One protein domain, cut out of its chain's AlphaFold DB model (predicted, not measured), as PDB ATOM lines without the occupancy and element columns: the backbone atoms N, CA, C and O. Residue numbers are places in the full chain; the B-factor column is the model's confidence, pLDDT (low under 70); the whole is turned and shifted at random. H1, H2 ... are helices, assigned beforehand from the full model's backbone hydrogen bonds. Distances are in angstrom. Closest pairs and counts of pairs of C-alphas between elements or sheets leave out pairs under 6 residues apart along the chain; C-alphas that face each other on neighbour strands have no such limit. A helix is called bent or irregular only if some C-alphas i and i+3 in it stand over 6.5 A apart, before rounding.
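AT A GLANCE: This is residues 2 to 132 of the 132 residues of an uncharacterized protein of Pseudoalteromonas luteoviolacea DSM 6061 (UniProt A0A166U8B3). The chain winds along one long axis in a row of stacked helical turns, with H1 at one end and H8 at the other. Three helical hairpins, H3 with H4, H5 with H6 and H7 with H8, follow one another along this axis, and H4, H5 and H6 make the middle; H1 and H2, at the H1 end, are the loosest part of the stack. The printed part has 131 residues, with eight named helices from H1 to H8, no named strand, and the class all helix. The whole is compact by its radius of gyration of the C-alphas, 15.5 A, yet elongated in outline, with spans of 47 by 29 by 28 A.

IN THESE COORDINATES: Find C-alpha 2 at (16.999, -28.148, 7.338), where H1, residues 2 to 18, begins; it runs 23.9 A from first to last C-alpha. Next come H2, residues 23 to 32, and H3, residues 35 to 47, which is 18.3 A long. H4, residues 52 to 65, starts at C-alpha 52, (24.572, 2.849, 6.538), and runs 19.9 A. After H5, residues 71 to 77, look for H6, residues 89 to 100, 16.0 A long. H7, residues 102 to 111, is irregular, with C-alphas 103 and 106 lying 7.3 A apart. H8, residues 116 to 130, runs 21.2 A to C-alpha 130 at (10.093, 15.531, -12.364).

HOW THE PARTS SIT: Begin at H1, which is close to H2 but not clearly touching; their closest C-alphas, Gly 18 and Phe 26, are 6.1 A apart. H2 and H3 are also close but not clearly touching, closest at the C-alphas of Leu 30 and Arg 38, 6.1 A apart. H3 and H4 touch as a helical hairpin at a steep tilt of 40 degrees, opposite ways, closest at the C-alphas of Leu 46 and Lys 55, 5.4 A. Move on to H6, the hub, which touches four helices. It touches H4 at a shallow tilt of 18 degrees, the same way, closest at the C-alphas of Leu 63 and Val 96, 5.7 A. H5 and H6 form a hairpin at a shallow tilt of 26 degrees, closest at the C-alphas of Leu 77 and Pro 90, 5.5 A. H6 touches H8 at a steep tilt of 50 degrees, closest at the C-alphas of Val 94 and Ile 122, 7.0 A. H6 and H7 only just touch, and only at the corner, with 3 pairs of C-alphas within 8 A, the closest those of His 98 and Leu 105, 6.7 A. The hairpin of H7 and H8 only just touches, with 3 pairs within 8 A, closest at the C-alphas of Leu 109 and Ser 119, 6.2 A. H1 and H8 are apart. In H1 to H6 and H8 every O i to N i+4 pair is within hydrogen-bond range; in H7 it is 4 of 6.

THE WHOLE: The C-alphas farthest apart are those of Ile 2 and Leu 131, 51.5 A. The printed part has no cut and ends at residue 132, the chain's last. The link from H5 to H6, 11 residues, is long; the other links are tight. Look in the B-factor column for pLDDT under 70 at residues 2 to 21, 80 to 87 and 132; the mean of the printed part is 81.2.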
ATOM      1  N   ILE A   2      15.621 -28.269   7.867       50.25
ATOM      2  CA  ILE A   2      16.999 -28.148   7.338       50.25
ATOM      3  C   ILE A   2      17.159 -27.023   6.291       50.25
ATOM      4  O   ILE A   2      18.093 -26.236   6.384       50.25
ATOM      5  N   LYS A   3      16.204 -26.858   5.362       47.34
ATOM      6  CA  LYS A   3      16.236 -25.769   4.358       47.34
ATOM      7  C   LYS A   3      16.239 -24.359   4.970       47.34
ATOM      8  O   LYS A   3      16.940 -23.492   4.469       47.34
ATOM      9  N   LYS A   4      15.500 -24.142   6.069       45.09
ATOM     10  CA  LYS A   4      15.485 -22.856   6.794       45.09
ATOM     11  C   LYS A   4      16.823 -22.590   7.481       45.09
ATOM     12  O   LYS A   4      17.300 -21.468   7.449       45.09
ATOM     13  N   LEU A   5      17.435 -23.621   8.064       41.66
ATOM     14  CA  LEU A   5      18.718 -23.498   8.756       41.66
ATOM     15  C   LEU A   5      19.866 -23.171   7.784       41.66
ATOM     16  O   LEU A   5      20.709 -22.336   8.087       41.66
ATOM     17  N   ILE A   6      19.856 -23.787   6.598       53.47
ATOM     18  CA  ILE A   6      20.818 -23.494   5.525       53.47
ATOM     19  C   ILE A   6      20.626 -22.064   5.017       53.47
ATOM     20  O   ILE A   6      21.600 -21.329   4.939       53.47
ATOM     21  N   LEU A   7      19.382 -21.642   4.755       53.56
ATOM     22  CA  LEU A   7      19.083 -20.275   4.319       53.56
ATOM     23  C   LEU A   7      19.577 -19.234   5.336       53.56
ATOM     24  O   LEU A   7      20.225 -18.271   4.947       53.56
ATOM     25  N   ILE A   8      19.334 -19.464   6.632       56.62
ATOM     26  CA  ILE A   8      19.771 -18.581   7.723       56.62
ATOM     27  C   ILE A   8      21.300 -18.520   7.808       56.62
ATOM     28  O   ILE A   8      21.851 -17.428   7.901       56.62
ATOM     29  N   ASN A   9      21.994 -19.660   7.727       52.12
ATOM     30  CA  ASN A   9      23.458 -19.699   7.776       52.12
ATOM     31  C   ASN A   9      24.104 -19.082   6.531       52.12
ATOM     32  O   ASN A   9      25.119 -18.402   6.649       52.12
ATOM     33  N   SER A  10      23.512 -19.262   5.349       56.72
ATOM     34  CA  SER A  10      23.940 -18.579   4.126       56.72
ATOM     35  C   SER A  10      23.704 -17.071   4.220       56.72
ATOM     36  O   SER A  10      24.588 -16.305   3.845       56.72
ATOM     37  N   LEU A  11      22.574 -16.638   4.792       57.34
ATOM     38  CA  LEU A  11      22.308 -15.224   5.068       57.34
ATOM     39  C   LEU A  11      23.364 -14.640   6.009       57.34
ATOM     40  O   LEU A  11      23.899 -13.577   5.721       57.34
ATOM     41  N   LEU A  12      23.684 -15.351   7.098       57.19
ATOM     42  CA  LEU A  12      24.677 -14.950   8.100       57.19
ATOM     43  C   LEU A  12      26.096 -14.886   7.516       57.19
ATOM     44  O   LEU A  12      26.855 -13.973   7.829       57.19
ATOM     45  N   PHE A  13      26.442 -15.825   6.635       57.00
ATOM     46  CA  PHE A  13      27.730 -15.857   5.946       57.00
ATOM     47  C   PHE A  13      27.885 -14.699   4.949       57.00
ATOM     48  O   PHE A  13      28.922 -14.035   4.921       57.00
ATOM     49  N   VAL A  14      26.831 -14.392   4.184       57.62
ATOM     50  CA  VAL A  14      26.799 -13.221   3.293       57.62
ATOM     51  C   VAL A  14      26.824 -11.912   4.098       57.62
ATOM     52  O   VAL A  14      27.471 -10.955   3.680       57.62
ATOM     53  N   LEU A  15      26.211 -11.893   5.284       55.38
ATOM     54  CA  LEU A  15      26.217 -10.783   6.245       55.38
ATOM     55  C   LEU A  15      27.624 -10.423   6.739       55.38
ATOM     56  O   LEU A  15      28.002  -9.253   6.722       55.38
ATOM     57  N   VAL A  16      28.396 -11.424   7.176       54.50
ATOM     58  CA  VAL A  16      29.752 -11.228   7.723       54.50
ATOM     59  C   VAL A  16      30.726 -10.773   6.636       54.50
ATOM     60  O   VAL A  16      31.596  -9.946   6.897       54.50
ATOM     61  N   LEU A  17      30.557 -11.254   5.402       54.41
ATOM     62  CA  LEU A  17      31.375 -10.805   4.276       54.41
ATOM     63  C   LEU A  17      30.936  -9.424   3.773       54.41
ATOM     64  O   LEU A  17      31.788  -8.572   3.546       54.41
ATOM     65  N   GLY A  18      29.630  -9.168   3.654       54.22
ATOM     66  CA  GLY A  18      29.059  -7.964   3.043       54.22
ATOM     67  C   GLY A  18      29.583  -6.643   3.603       54.22
ATOM     68  O   GLY A  18      29.813  -5.718   2.833       54.22
ATOM     69  N   VAL A  19      29.852  -6.571   4.909       56.34
ATOM     70  CA  VAL A  19      30.400  -5.370   5.575       56.34
ATOM     71  C   VAL A  19      31.836  -5.041   5.121       56.34
ATOM     72  O   VAL A  19      32.259  -3.892   5.216       56.34
ATOM     73  N   HIS A  20      32.569  -6.018   4.581       58.72
ATOM     74  CA  HIS A  20      33.951  -5.881   4.108       58.72
ATOM     75  C   HIS A  20      34.115  -6.083   2.591       58.72
ATOM     76  O   HIS A  20      35.234  -6.008   2.080       58.72
ATOM     77  N   LEU A  21      33.032  -6.352   1.855       62.75
ATOM     78  CA  LEU A  21      33.087  -6.527   0.405       62.75
ATOM     79  C   LEU A  21      33.192  -5.176  -0.305       62.75
ATOM     80  O   LEU A  21      32.537  -4.198   0.054       62.75
ATOM     81  N   SER A  22      33.973  -5.142  -1.385       73.25
ATOM     82  CA  SER A  22      33.898  -4.038  -2.339       73.25
ATOM     83  C   SER A  22      32.488  -3.962  -2.939       73.25
ATOM     84  O   SER A  22      31.811  -4.983  -3.084       73.25
ATOM     85  N   LYS A  23      32.057  -2.764  -3.356       74.50
ATOM     86  CA  LYS A  23      30.752  -2.544  -4.015       74.50
ATOM     87  C   LYS A  23      30.485  -3.549  -5.145       74.50
ATOM     88  O   LYS A  23      29.392  -4.095  -5.244       74.50
ATOM     89  N   SER A  24      31.501  -3.844  -5.960       78.81
ATOM     90  CA  SER A  24      31.405  -4.822  -7.055       78.81
ATOM     91  C   SER A  24      31.122  -6.241  -6.552       78.81
ATOM     92  O   SER A  24      30.211  -6.906  -7.045       78.81
ATOM     93  N   ALA A  25      31.851  -6.693  -5.527       78.12
ATOM     94  CA  ALA A  25      31.660  -8.025  -4.967       78.12
ATOM     95  C   ALA A  25      30.298  -8.160  -4.269       78.12
ATOM     96  O   ALA A  25      29.610  -9.160  -4.461       78.12
ATOM     97  N   PHE A  26      29.868  -7.135  -3.529       80.62
ATOM     98  CA  PHE A  26      28.534  -7.084  -2.928       80.62
ATOM     99  C   PHE A  26      27.422  -7.185  -3.986       80.62
ATOM    100  O   PHE A  26      26.523  -8.021  -3.865       80.62
ATOM    101  N   ASN A  27      27.522  -6.396  -5.060       80.94
ATOM    102  CA  ASN A  27      26.562  -6.430  -6.161       80.94
ATOM    103  C   ASN A  27      26.531  -7.804  -6.842       80.94
ATOM    104  O   ASN A  27      25.452  -8.329  -7.105       80.94
ATOM    105  N   GLY A  28      27.697  -8.415  -7.080       81.56
ATOM    106  CA  GLY A  28      27.791  -9.762  -7.644       81.56
ATOM    107  C   GLY A  28      27.092 -10.813  -6.779       81.56
ATOM    108  O   GLY A  28      26.329 -11.629  -7.299       81.56
ATOM    109  N   VAL A  29      27.276 -10.752  -5.454       81.62
ATOM    110  CA  VAL A  29      26.585 -11.650  -4.517       81.62
ATOM    111  C   VAL A  29      25.072 -11.459  -4.600       81.62
ATOM    112  O   VAL A  29      24.359 -12.434  -4.833       81.62
ATOM    113  N   LEU A  30      24.574 -10.223  -4.495       82.00
ATOM    114  CA  LEU A  30      23.140  -9.933  -4.615       82.00
ATOM    115  C   LEU A  30      22.533 -10.453  -5.924       82.00
ATOM    116  O   LEU A  30      21.441 -11.020  -5.909       82.00
ATOM    117  N   MET A  31      23.240 -10.298  -7.045       81.81
ATOM    118  CA  MET A  31      22.787 -10.762  -8.361       81.81
ATOM    119  C   MET A  31      22.705 -12.287  -8.466       81.81
ATOM    120  O   MET A  31      21.865 -12.798  -9.202       81.81
ATOM    121  N   SER A  32      23.552 -13.011  -7.732       84.94
ATOM    122  CA  SER A  32      23.557 -14.480  -7.716       84.94
ATOM    123  C   SER A  32      22.479 -15.101  -6.823       84.94
ATOM    124  O   SER A  32      22.198 -16.295  -6.940       84.94
ATOM    125  N   LEU A  33      21.867 -14.315  -5.932       84.19
ATOM    126  CA  LEU A  33      20.811 -14.807  -5.053       84.19
ATOM    127  C   LEU A  33      19.504 -15.029  -5.833       84.19
ATOM    128  O   LEU A  33      19.126 -14.186  -6.656       84.19
ATOM    129  N   PRO A  34      18.750 -16.105  -5.529       87.12
ATOM    130  CA  PRO A  34      17.370 -16.250  -5.980       87.12
ATOM    131  C   PRO A  34      16.524 -15.046  -5.568       87.12
ATOM    132  O   PRO A  34      16.771 -14.439  -4.528       87.12
ATOM    133  N   GLU A  35      15.494 -14.729  -6.349       86.75
ATOM    134  CA  GLU A  35      14.672 -13.527  -6.169       86.75
ATOM    135  C   GLU A  35      14.138 -13.347  -4.745       86.75
ATOM    136  O   GLU A  35      14.361 -12.299  -4.144       86.75
ATOM    137  N   GLN A  36      13.538 -14.389  -4.167       87.19
ATOM    138  CA  GLN A  36      13.020 -14.331  -2.800       87.19
ATOM    139  C   GLN A  36      14.126 -14.059  -1.765       87.19
ATOM    140  O   GLN A  36      13.959 -13.221  -0.883       87.19
ATOM    141  N   ALA A  37      15.277 -14.727  -1.884       83.00
ATOM    142  CA  ALA A  37      16.398 -14.528  -0.966       83.00
ATOM    143  C   ALA A  37      17.024 -13.135  -1.130       83.00
ATOM    144  O   ALA A  37      17.419 -12.509  -0.149       83.00
ATOM    145  N   ARG A  38      17.083 -12.628  -2.368       88.31
ATOM    146  CA  ARG A  38      17.535 -11.270  -2.676       88.31
ATOM    147  C   ARG A  38      16.606 -10.233  -2.051       88.31
ATOM    148  O   ARG A  38      17.104  -9.322  -1.404       88.31
ATOM    149  N   TYR A  39      15.289 -10.396  -2.190       88.56
ATOM    150  CA  TYR A  39      14.291  -9.525  -1.566       88.56
ATOM    151  C   TYR A  39      14.441  -9.493  -0.039       88.56
ATOM    152  O   TYR A  39      14.544  -8.421   0.560       88.56
ATOM    153  N   GLU A  40      14.520 -10.663   0.604       88.12
ATOM    154  CA  GLU A  40      14.714 -10.763   2.056       88.12
ATOM    155  C   GLU A  40      16.013 -10.078   2.505       88.12
ATOM    156  O   GLU A  40      16.015  -9.332   3.486       88.12
ATOM    157  N   TYR A  41      17.105 -10.277   1.764       86.00
ATOM    158  CA  TYR A  41      18.406  -9.710   2.101       86.00
ATOM    159  C   TYR A  41      18.479  -8.190   1.872       86.00
ATOM    160  O   TYR A  41      19.003  -7.470   2.722       86.00
ATOM    161  N   VAL A  42      17.889  -7.677   0.787       90.06
ATOM    162  CA  VAL A  42      17.729  -6.231   0.540       90.06
ATOM    163  C   VAL A  42      16.970  -5.584   1.695       90.06
ATOM    164  O   VAL A  42      17.462  -4.635   2.307       90.06
ATOM    165  N   ASN A  43      15.810  -6.129   2.061       91.38
ATOM    166  CA  ASN A  43      14.987  -5.576   3.136       91.38
ATOM    167  C   ASN A  43      15.672  -5.657   4.502       91.38
ATOM    168  O   ASN A  43      15.538  -4.744   5.320       91.38
ATOM    169  N   PHE A  44      16.438  -6.719   4.745       89.00
ATOM    170  CA  PHE A  44      17.265  -6.843   5.937       89.00
ATOM    171  C   PHE A  44      18.296  -5.704   6.035       89.00
ATOM    172  O   PHE A  44      18.382  -5.049   7.077       89.00
ATOM    173  N   ILE A  45      19.029  -5.417   4.952       88.62
ATOM    174  CA  ILE A  45      20.019  -4.328   4.924       88.62
ATOM    175  C   ILE A  45      19.344  -2.976   5.152       88.62
ATOM    176  O   ILE A  45      19.788  -2.194   5.995       88.62
ATOM    177  N   LEU A  46      18.251  -2.709   4.432       90.38
ATOM    178  CA  LEU A  46      17.537  -1.436   4.503       90.38
ATOM    179  C   LEU A  46      16.950  -1.166   5.901       90.38
ATOM    180  O   LEU A  46      16.944  -0.017   6.344       90.38
ATOM    181  N   ARG A  47      16.548  -2.208   6.643       89.50
ATOM    182  CA  ARG A  47      16.088  -2.088   8.041       89.50
ATOM    183  C   ARG A  47      17.220  -1.864   9.043       89.50
ATOM    184  O   ARG A  47      17.000  -1.212  10.052       89.50
ATOM    185  N   GLY A  48      18.420  -2.392   8.805       83.75
ATOM    186  CA  GLY A  48      19.482  -2.417   9.817       83.75
ATOM    187  C   GLY A  48      20.115  -1.052  10.114       83.75
ATOM    188  O   GLY A  48      20.741  -0.457   9.246       83.75
ATOM    189  N   ASP A  49      20.057  -0.574  11.357       74.31
ATOM    190  CA  ASP A  49      20.555   0.765  11.738       74.31
ATOM    191  C   ASP A  49      22.071   0.961  11.590       74.31
ATOM    192  O   ASP A  49      22.550   2.074  11.398       74.31
ATOM    193  N   LYS A  50      22.846  -0.125  11.670       74.75
ATOM    194  CA  LYS A  50      24.319  -0.082  11.659       74.75
ATOM    195  C   LYS A  50      24.934  -0.214  10.264       74.75
ATOM    196  O   LYS A  50      26.151  -0.169  10.132       74.75
ATOM    197  N   LEU A  51      24.115  -0.408   9.230       77.00
ATOM    198  CA  LEU A  51      24.565  -0.785   7.887       77.00
ATOM    199  C   LEU A  51      24.493   0.385   6.892       77.00
ATOM    200  O   LEU A  51      24.151   0.167   5.736       77.00
ATOM    201  N   LEU A  52      24.796   1.617   7.321       81.06
ATOM    202  CA  LEU A  52      24.572   2.849   6.538       81.06
ATOM    203  C   LEU A  52      25.183   2.791   5.127       81.06
ATOM    204  O   LEU A  52      24.447   2.868   4.144       81.06
ATOM    205  N   HIS A  53      26.478   2.481   5.033       79.81
ATOM    206  CA  HIS A  53      27.167   2.292   3.753       79.81
ATOM    207  C   HIS A  53      26.480   1.236   2.866       79.81
ATOM    208  O   HIS A  53      26.284   1.442   1.669       79.81
ATOM    209  N   LEU A  54      26.057   0.106   3.445       83.50
ATOM    210  CA  LEU A  54      25.358  -0.931   2.681       83.50
ATOM    211  C   LEU A  54      23.956  -0.495   2.261       83.50
ATOM    212  O   LEU A  54      23.515  -0.908   1.192       83.50
ATOM    213  N   LYS A  55      23.261   0.351   3.034       88.31
ATOM    214  CA  LYS A  55      21.985   0.943   2.609       88.31
ATOM    215  C   LYS A  55      22.182   1.818   1.383       88.31
ATOM    216  O   LYS A  55      21.428   1.661   0.432       88.31
ATOM    217  N   VAL A  56      23.203   2.677   1.375       87.81
ATOM    218  CA  VAL A  56      23.530   3.514   0.210       87.81
ATOM    219  C   VAL A  56      23.777   2.644  -1.018       87.81
ATOM    220  O   VAL A  56      23.076   2.796  -2.015       87.81
ATOM    221  N   VAL A  57      24.690   1.672  -0.922       87.44
ATOM    222  CA  VAL A  57      25.001   0.766  -2.041       87.44
ATOM    223  C   VAL A  57      23.763  -0.013  -2.498       87.44
ATOM    224  O   VAL A  57      23.542  -0.185  -3.695       87.44
ATOM    225  N   THR A  58      22.928  -0.461  -1.558       90.62
ATOM    226  CA  THR A  58      21.688  -1.181  -1.873       90.62
ATOM    227  C   THR A  58      20.699  -0.281  -2.607       90.62
ATOM    228  O   THR A  58      20.178  -0.687  -3.638       90.62
ATOM    229  N   LEU A  59      20.465   0.947  -2.135       92.25
ATOM    230  CA  LEU A  59      19.565   1.905  -2.784       92.25
ATOM    231  C   LEU A  59      20.050   2.283  -4.191       92.25
ATOM    232  O   LEU A  59      19.245   2.339  -5.117       92.25
ATOM    233  N   GLU A  60      21.357   2.479  -4.381       90.00
ATOM    234  CA  GLU A  60      21.946   2.684  -5.712       90.00
ATOM    235  C   GLU A  60      21.680   1.491  -6.637       90.00
ATOM    236  O   GLU A  60      21.271   1.667  -7.783       90.00
ATOM    237  N   LEU A  61      21.833   0.266  -6.129       88.62
ATOM    238  CA  LEU A  61      21.547  -0.934  -6.907       88.62
ATOM    239  C   LEU A  61      20.057  -1.053  -7.266       88.62
ATOM    240  O   LEU A  61      19.732  -1.490  -8.370       88.62
ATOM    241  N   LEU A  62      19.146  -0.642  -6.374       92.12
ATOM    242  CA  LEU A  62      17.710  -0.598  -6.674       92.12
ATOM    243  C   LEU A  62      17.402   0.366  -7.830       92.12
ATOM    244  O   LEU A  62      16.558   0.044  -8.669       92.12
ATOM    245  N   LEU A  63      18.102   1.500  -7.927       89.81
ATOM    246  CA  LEU A  63      17.964   2.435  -9.053       89.81
ATOM    247  C   LEU A  63      18.439   1.830 -10.379       89.81
ATOM    248  O   LEU A  63      17.829   2.073 -11.419       89.81
ATOM    249  N   GLU A  64      19.516   1.045 -10.352       87.56
ATOM    250  CA  GLU A  64      20.091   0.436 -11.556       87.56
ATOM    251  C   GLU A  64      19.307  -0.791 -12.038       87.56
ATOM    252  O   GLU A  64      19.153  -1.005 -13.240       87.56
ATOM    253  N   ARG A  65      18.847  -1.638 -11.109       81.88
ATOM    254  CA  ARG A  65      18.353  -2.990 -11.421       81.88
ATOM    255  C   ARG A  65      16.861  -3.194 -11.199       81.88
ATOM    256  O   ARG A  65      16.359  -4.243 -11.591       81.88
ATOM    257  N   LYS A  66      16.164  -2.218 -10.606       79.44
ATOM    258  CA  LYS A  66      14.725  -2.284 -10.296       79.44
ATOM    259  C   LYS A  66      14.329  -3.540  -9.510       79.44
ATOM    260  O   LYS A  66      13.317  -4.164  -9.806       79.44
ATOM    261  N   TYR A  67      15.148  -3.945  -8.539       81.75
ATOM    262  CA  TYR A  67      14.751  -5.027  -7.641       81.75
ATOM    263  C   TYR A  67      13.634  -4.579  -6.701       81.75
ATOM    264  O   TYR A  67      13.546  -3.403  -6.332       81.75
ATOM    265  N   ASP A  68      12.832  -5.550  -6.276       86.06
ATOM    266  CA  ASP A  68      11.781  -5.306  -5.306       86.06
ATOM    267  C   ASP A  68      12.352  -5.087  -3.903       86.06
ATOM    268  O   ASP A  68      13.300  -5.747  -3.465       86.06
ATOM    269  N   ALA A  69      11.733  -4.154  -3.192       92.50
ATOM    270  CA  ALA A  69      11.955  -3.853  -1.791       92.50
ATOM    271  C   ALA A  69      10.598  -3.575  -1.137       92.50
ATOM    272  O   ALA A  69       9.641  -3.155  -1.786       92.50
ATOM    273  N   ASP A  70      10.502  -3.829   0.160       94.69
ATOM    274  CA  ASP A  70       9.316  -3.491   0.936       94.69
ATOM    275  C   ASP A  70       9.173  -1.963   1.009       94.69
ATOM    276  O   ASP A  70      10.023  -1.251   1.557       94.69
ATOM    277  N   ILE A  71       8.079  -1.468   0.429       94.56
ATOM    278  CA  ILE A  71       7.798  -0.041   0.285       94.56
ATOM    279  C   ILE A  71       7.734   0.685   1.631       94.56
ATOM    280  O   ILE A  71       8.171   1.829   1.727       94.56
ATOM    281  N   GLN A  72       7.275   0.018   2.694       95.38
ATOM    282  CA  GLN A  72       7.180   0.636   4.015       95.38
ATOM    283  C   GLN A  72       8.573   0.913   4.589       95.38
ATOM    284  O   GLN A  72       8.793   1.944   5.221       95.38
ATOM    285  N   ILE A  73       9.555   0.050   4.302       94.31
ATOM    286  CA  ILE A  73      10.953   0.319   4.665       94.31
ATOM    287  C   ILE A  73      11.454   1.542   3.898       94.31
ATOM    288  O   ILE A  73      12.043   2.439   4.497       94.31
ATOM    289  N   LEU A  74      11.199   1.611   2.587       94.44
ATOM    290  CA  LEU A  74      11.614   2.756   1.775       94.44
ATOM    291  C   LEU A  74      11.017   4.068   2.298       94.44
ATOM    292  O   LEU A  74      11.744   5.054   2.388       94.44
ATOM    293  N   PHE A  75       9.749   4.070   2.724       94.94
ATOM    294  CA  PHE A  75       9.124   5.243   3.342       94.94
ATOM    295  C   PHE A  75       9.866   5.682   4.598       94.94
ATOM    296  O   PHE A  75      10.206   6.856   4.715       94.94
ATOM    297  N   THR A  76      10.189   4.756   5.506       91.88
ATOM    298  CA  THR A  76      10.936   5.096   6.733       91.88
ATOM    299  C   THR A  76      12.333   5.654   6.453       91.88
ATOM    300  O   THR A  76      12.826   6.482   7.212       91.88
ATOM    301  N   LEU A  77      12.968   5.267   5.341       92.12
ATOM    302  CA  LEU A  77      14.285   5.782   4.957       92.12
ATOM    303  C   LEU A  77      14.247   7.216   4.417       92.12
ATOM    304  O   LEU A  77      15.294   7.857   4.373       92.12
ATOM    305  N   CYS A  78      13.076   7.734   4.037       91.19
ATOM    306  CA  CYS A  78      12.902   9.129   3.623       91.19
ATOM    307  C   CYS A  78      12.944  10.128   4.795       91.19
ATOM    308  O   CYS A  78      12.944  11.338   4.553       91.19
ATOM    309  N   ASP A  79      12.976   9.655   6.044       84.69
ATOM    310  CA  ASP A  79      12.979  10.510   7.227       84.69
ATOM    311  C   ASP A  79      14.265  11.355   7.306       84.69
ATOM    312  O   ASP A  79      15.393  10.853   7.295       84.69
ATOM    313  N   ARG A  80      14.092  12.673   7.450       69.75
ATOM    314  CA  ARG A  80      15.176  13.659   7.602       69.75
ATOM    315  C   ARG A  80      16.064  13.423   8.828       69.75
ATOM    316  O   ARG A  80      17.171  13.952   8.891       69.75
ATOM    317  N   THR A  81      15.562  12.709   9.832       68.06
ATOM    318  CA  THR A  81      16.267  12.410  11.082       68.06
ATOM    319  C   THR A  81      17.153  11.176  10.980       68.06
ATOM    320  O   THR A  81      17.891  10.896  11.929       68.06
ATOM    321  N   SER A  82      17.150  10.477   9.836       61.19
ATOM    322  CA  SER A  82      18.134   9.436   9.555       61.19
ATOM    323  C   SER A  82      19.522  10.088   9.605       61.19
ATOM    324  O   SER A  82      19.917  10.836   8.709       61.19
ATOM    325  N   LYS A  83      20.229   9.909  10.728       53.16
ATOM    326  CA  LYS A  83      21.533  10.523  11.003       53.16
ATOM    327  C   LYS A  83      22.610   9.847  10.159       53.16
ATOM    328  O   LYS A  83      23.414   9.076  10.673       53.16
ATOM    329  N   THR A  84      22.651  10.151   8.872       54.75
ATOM    330  CA  THR A  84      23.790   9.844   8.011       54.75
ATOM    331  C   THR A  84      24.609  11.106   7.819       54.75
ATOM    332  O   THR A  84      24.257  11.999   7.051       54.75
ATOM    333  N   ILE A  85      25.725  11.204   8.541       44.00
ATOM    334  CA  ILE A  85      26.732  12.234   8.279       44.00
ATOM    335  C   ILE A  85      27.312  11.941   6.889       44.00
ATOM    336  O   ILE A  85      28.050  10.978   6.721       44.00
ATOM    337  N   GLY A  86      26.944  12.745   5.889       53.22
ATOM    338  CA  GLY A  86      27.539  12.713   4.546       53.22
ATOM    339  C   GLY A  86      26.948  11.722   3.534       53.22
ATOM    340  O   GLY A  86      27.347  11.777   2.375       53.22
ATOM    341  N   GLU A  87      25.986  10.869   3.906       57.53
ATOM    342  CA  GLU A  87      25.392   9.868   2.998       57.53
ATOM    343  C   GLU A  87      23.908  10.175   2.671       57.53
ATOM    344  O   GLU A  87      23.095  10.318   3.592       57.53
ATOM    345  N   PRO A  88      23.514  10.264   1.380       80.69
ATOM    346  CA  PRO A  88      22.211  10.785   0.955       80.69
ATOM    347  C   PRO A  88      21.084   9.732   1.000       80.69
ATOM    348  O   PRO A  88      20.359   9.558   0.021       80.69
ATOM    349  N   ILE A  89      20.933   8.996   2.111       89.12
ATOM    350  CA  ILE A  89      19.924   7.923   2.235       89.12
ATOM    351  C   ILE A  89      18.496   8.435   1.973       89.12
ATOM    352  O   ILE A  89      17.841   7.853   1.103       89.12
ATOM    353  N   PRO A  90      18.013   9.525   2.609       90.31
ATOM    354  CA  PRO A  90      16.666  10.026   2.337       90.31
ATOM    355  C   PRO A  90      16.440  10.395   0.871       90.31
ATOM    356  O   PRO A  90      15.416  10.045   0.290       90.31
ATOM    357  N   GLN A  91      17.421  11.047   0.241       89.69
ATOM    358  CA  GLN A  91      17.346  11.452  -1.162       89.69
ATOM    359  C   GLN A  91      17.346  10.239  -2.100       89.69
ATOM    360  O   GLN A  91      16.588  10.205  -3.069       89.69
ATOM    361  N   LEU A  92      18.184   9.238  -1.817       91.62
ATOM    362  CA  LEU A  92      18.236   7.997  -2.585       91.62
ATOM    363  C   LEU A  92      16.937   7.202  -2.445       91.62
ATOM    364  O   LEU A  92      16.428   6.718  -3.450       91.62
ATOM    365  N   ALA A  93      16.367   7.116  -1.241       93.88
ATOM    366  CA  ALA A  93      15.094   6.441  -1.007       93.88
ATOM    367  C   ALA A  93      13.950   7.106  -1.788       93.88
ATOM    368  O   ALA A  93      13.236   6.418  -2.517       93.88
ATOM    369  N   VAL A  94      13.833   8.442  -1.739       93.94
ATOM    370  CA  VAL A  94      12.843   9.181  -2.546       93.94
ATOM    371  C   VAL A  94      13.054   8.926  -4.039       93.94
ATOM    372  O   VAL A  94      12.087   8.690  -4.762       93.94
ATOM    373  N   LYS A  95      14.305   8.908  -4.509       93.44
ATOM    374  CA  LYS A  95      14.622   8.624  -5.914       93.44
ATOM    375  C   LYS A  95      14.231   7.199  -6.324       93.44
ATOM    376  O   LYS A  95      13.674   7.020  -7.405       93.44
ATOM    377  N   VAL A  96      14.478   6.203  -5.469       94.81
ATOM    378  CA  VAL A  96      14.065   4.808  -5.698       94.81
ATOM    379  C   VAL A  96      12.547   4.713  -5.794       94.81
ATOM    380  O   VAL A  96      12.044   4.109  -6.738       94.81
ATOM    381  N   ILE A  97      11.815   5.343  -4.870       95.44
ATOM    382  CA  ILE A  97      10.347   5.358  -4.896       95.44
ATOM    383  C   ILE A  97       9.853   6.041  -6.173       95.44
ATOM    384  O   ILE A  97       9.058   5.461  -6.898       95.44
ATOM    385  N   HIS A  98      10.375   7.219  -6.512       94.06
ATOM    386  CA  HIS A  98       9.984   7.940  -7.725       94.06
ATOM    387  C   HIS A  98      10.197   7.112  -9.003       94.06
ATOM    388  O   HIS A  98       9.340   7.096  -9.882       94.06
ATOM    389  N   GLN A  99      11.330   6.413  -9.119       92.06
ATOM    390  CA  GLN A  99      11.690   5.686 -10.338       92.06
ATOM    391  C   GLN A  99      11.017   4.310 -10.454       92.06
ATOM    392  O   GLN A  99      10.661   3.897 -11.561       92.06
ATOM    393  N   ASN A 100      10.870   3.589  -9.338       92.62
ATOM    394  CA  ASN A 100      10.454   2.183  -9.341       92.62
ATOM    395  C   ASN A 100       9.049   1.958  -8.763       92.62
ATOM    396  O   ASN A 100       8.439   0.941  -9.067       92.62
ATOM    397  N   TYR A 101       8.534   2.900  -7.970       92.81
ATOM    398  CA  TYR A 101       7.258   2.816  -7.247       92.81
ATOM    399  C   TYR A 101       6.479   4.135  -7.370       92.81
ATOM    400  O   TYR A 101       6.003   4.695  -6.382       92.81
ATOM    401  N   ASN A 102       6.416   4.698  -8.579       91.31
ATOM    402  CA  ASN A 102       5.825   6.020  -8.815       91.31
ATOM    403  C   ASN A 102       4.350   6.091  -8.358       91.31
ATOM    404  O   ASN A 102       3.896   7.093  -7.808       91.31
ATOM    405  N   ASP A 103       3.617   4.983  -8.491       93.69
ATOM    406  CA  ASP A 103       2.247   4.809  -7.995       93.69
ATOM    407  C   ASP A 103       2.122   4.957  -6.465       93.69
ATOM    408  O   ASP A 103       1.031   5.191  -5.947       93.69
ATOM    409  N   LYS A 104       3.241   4.880  -5.734       95.25
ATOM    410  CA  LYS A 104       3.327   4.994  -4.272       95.25
ATOM    411  C   LYS A 104       3.702   6.384  -3.766       95.25
ATOM    412  O   LYS A 104       3.735   6.588  -2.554       95.25
ATOM    413  N   LEU A 105       3.926   7.369  -4.639       94.12
ATOM    414  CA  LEU A 105       4.302   8.725  -4.208       94.12
ATOM    415  C   LEU A 105       3.219   9.423  -3.377       94.12
ATOM    416  O   LEU A 105       3.541  10.099  -2.401       94.12
ATOM    417  N   LEU A 106       1.941   9.253  -3.723       93.94
ATOM    418  CA  LEU A 106       0.847   9.818  -2.922       93.94
ATOM    419  C   LEU A 106       0.779   9.173  -1.532       93.94
ATOM    420  O   LEU A 106       0.554   9.869  -0.547       93.94
ATOM    421  N   GLU A 107       1.032   7.866  -1.455       96.38
ATOM    422  CA  GLU A 107       1.081   7.115  -0.197       96.38
ATOM    423  C   GLU A 107       2.258   7.585   0.680       96.38
ATOM    424  O   GLU A 107       2.077   7.818   1.872       96.38
ATOM    425  N   LEU A 108       3.432   7.843   0.083       95.94
ATOM    426  CA  LEU A 108       4.585   8.438   0.773       95.94
ATOM    427  C   LEU A 108       4.253   9.820   1.361       95.94
ATOM    428  O   LEU A 108       4.634  10.134   2.489       95.94
ATOM    429  N   LEU A 109       3.562  10.669   0.597       94.19
ATOM    430  CA  LEU A 109       3.181  12.002   1.068       94.19
ATOM    431  C   LEU A 109       2.138  11.944   2.191       94.19
ATOM    432  O   LEU A 109       2.213  12.760   3.111       94.19
ATOM    433  N   ASP A 110       1.203  10.990   2.139       95.62
ATOM    434  CA  ASP A 110       0.242  10.755   3.223       95.62
ATOM    435  C   ASP A 110       0.937  10.222   4.485       95.62
ATOM    436  O   ASP A 110       0.640  10.690   5.584       95.62
ATOM    437  N   PHE A 111       1.929   9.335   4.332       95.38
ATOM    438  CA  PHE A 111       2.727   8.798   5.441       95.38
ATOM    439  C   PHE A 111       3.378   9.913   6.276       95.38
ATOM    440  O   PHE A 111       3.345   9.875   7.505       95.38
ATOM    441  N   TYR A 112       3.906  10.952   5.620       94.25
ATOM    442  CA  TYR A 112       4.539  12.099   6.281       94.25
ATOM    443  C   TYR A 112       3.606  13.301   6.500       94.25
ATOM    444  O   TYR A 112       4.083  14.372   6.867       94.25
ATOM    445  N   LYS A 113       2.281  13.183   6.320       93.44
ATOM    446  CA  LYS A 113       1.364  14.347   6.384       93.44
ATOM    447  C   LYS A 113       1.359  15.092   7.720       93.44
ATOM    448  O   LYS A 113       1.021  16.271   7.759       93.44
ATOM    449  N   HIS A 114       1.713  14.402   8.803       93.75
ATOM    450  CA  HIS A 114       1.786  14.969  10.149       93.75
ATOM    451  C   HIS A 114       3.192  15.479  10.521       93.75
ATOM    452  O   HIS A 114       3.327  16.166  11.528       93.75
ATOM    453  N   ASP A 115       4.221  15.195   9.710       91.38
ATOM    454  CA  ASP A 115       5.558  15.794   9.816       91.38
ATOM    455  C   ASP A 115       5.751  16.795   8.672       91.38
ATOM    456  O   ASP A 115       6.221  16.463   7.579       91.38
ATOM    457  N   GLU A 116       5.368  18.045   8.935       88.81
ATOM    458  CA  GLU A 116       5.399  19.130   7.954       88.81
ATOM    459  C   GLU A 116       6.781  19.293   7.301       88.81
ATOM    460  O   GLU A 116       6.884  19.488   6.087       88.81
ATOM    461  N   LEU A 117       7.850  19.162   8.087       88.19
ATOM    462  CA  LEU A 117       9.219  19.384   7.630       88.19
ATOM    463  C   LEU A 117       9.665  18.275   6.670       88.19
ATOM    464  O   LEU A 117      10.166  18.564   5.581       88.19
ATOM    465  N   SER A 118       9.449  17.011   7.047       89.56
ATOM    466  CA  SER A 118       9.757  15.867   6.181       89.56
ATOM    467  C   SER A 118       8.894  15.887   4.916       89.56
ATOM    468  O   SER A 118       9.424  15.736   3.815       89.56
ATOM    469  N   SER A 119       7.596  16.192   5.036       90.56
ATOM    470  CA  SER A 119       6.685  16.318   3.891       90.56
ATOM    471  C   SER A 119       7.150  17.380   2.890       90.56
ATOM    472  O   SER A 119       7.229  17.109   1.691       90.56
ATOM    473  N   GLN A 120       7.522  18.580   3.352       90.25
ATOM    474  CA  GLN A 120       8.022  19.648   2.478       90.25
ATOM    475  C   GLN A 120       9.332  19.266   1.774       90.25
ATOM    476  O   GLN A 120       9.499  19.549   0.585       90.25
ATOM    477  N   ILE A 121      10.266  18.627   2.487       90.25
ATOM    478  CA  ILE A 121      11.542  18.181   1.911       90.25
ATOM    479  C   ILE A 121      11.299  17.134   0.821       90.25
ATOM    480  O   ILE A 121      11.847  17.266  -0.274       90.25
ATOM    481  N   ILE A 122      10.463  16.132   1.100       92.56
ATOM    482  CA  ILE A 122      10.130  15.064   0.153       92.56
ATOM    483  C   ILE A 122       9.436  15.645  -1.085       92.56
ATOM    484  O   ILE A 122       9.856  15.347  -2.202       92.56
ATOM    485  N   LYS A 123       8.451  16.543  -0.919       93.31
ATOM    486  CA  LYS A 123       7.778  17.224  -2.044       93.31
ATOM    487  C   LYS A 123       8.767  17.951  -2.951       93.31
ATOM    488  O   LYS A 123       8.785  17.702  -4.150       93.31
ATOM    489  N   ARG A 124       9.658  18.766  -2.376       91.06
ATOM    490  CA  ARG A 124      10.693  19.478  -3.145       91.06
ATOM    491  C   ARG A 124      11.634  18.529  -3.884       91.06
ATOM    492  O   ARG A 124      12.112  18.859  -4.965       91.06
ATOM    493  N   GLN A 125      11.957  17.377  -3.297       90.50
ATOM    494  CA  GLN A 125      12.782  16.372  -3.969       90.50
ATOM    495  C   GLN A 125      12.042  15.741  -5.150       90.50
ATOM    496  O   GLN A 125      12.631  15.630  -6.220       90.50
ATOM    497  N   ILE A 126      10.764  15.391  -4.986       92.62
ATOM    498  CA  ILE A 126       9.922  14.858  -6.067       92.62
ATOM    499  C   ILE A 126       9.808  15.874  -7.211       92.62
ATOM    500  O   ILE A 126      10.076  15.523  -8.353       92.62
ATOM    501  N   GLU A 127       9.504  17.140  -6.912       92.44
ATOM    502  CA  GLU A 127       9.423  18.216  -7.914       92.44
ATOM    503  C   GLU A 127      10.725  18.342  -8.718       92.44
ATOM    504  O   GLU A 127      10.708  18.420  -9.944       92.44
ATOM    505  N   ARG A 128      11.884  18.292  -8.046       89.31
ATOM    506  CA  ARG A 128      13.194  18.312  -8.718       89.31
ATOM    507  C   ARG A 128      13.423  17.100  -9.616       89.31
ATOM    508  O   ARG A 128      14.106  17.232 -10.623       89.31
ATOM    509  N   LEU A 129      12.919  15.927  -9.244       89.56
ATOM    510  CA  LEU A 129      13.066  14.706 -10.038       89.56
ATOM    511  C   LEU A 129      12.140  14.682 -11.260       89.56
ATOM    512  O   LEU A 129      12.481  14.026 -12.230       89.56
ATOM    513  N   GLN A 130      11.014  15.398 -11.227       87.25
ATOM    514  CA  GLN A 130      10.093  15.531 -12.364       87.25
ATOM    515  C   GLN A 130      10.571  16.542 -13.415       87.25
ATOM    516  O   GLN A 130      10.155  16.475 -14.569       87.25
ATOM    517  N   LEU A 131      11.406  17.501 -13.007       76.88
ATOM    518  CA  LEU A 131      11.987  18.524 -13.882       76.88
ATOM    519  C   LEU A 131      13.267  18.061 -14.606       76.88
ATOM    520  O   LEU A 131      13.754  18.793 -15.468       76.88
ATOM    521  N   ASN A 132      13.814  16.898 -14.238       59.25
ATOM    522  CA  ASN A 132      15.007  16.281 -14.834       59.25
ATOM    523  C   ASN A 132      14.622  15.099 -15.725       59.25
ATOM    524  O   ASN A 132      15.336  14.884 -16.727       59.25
TER     525      ASN A 132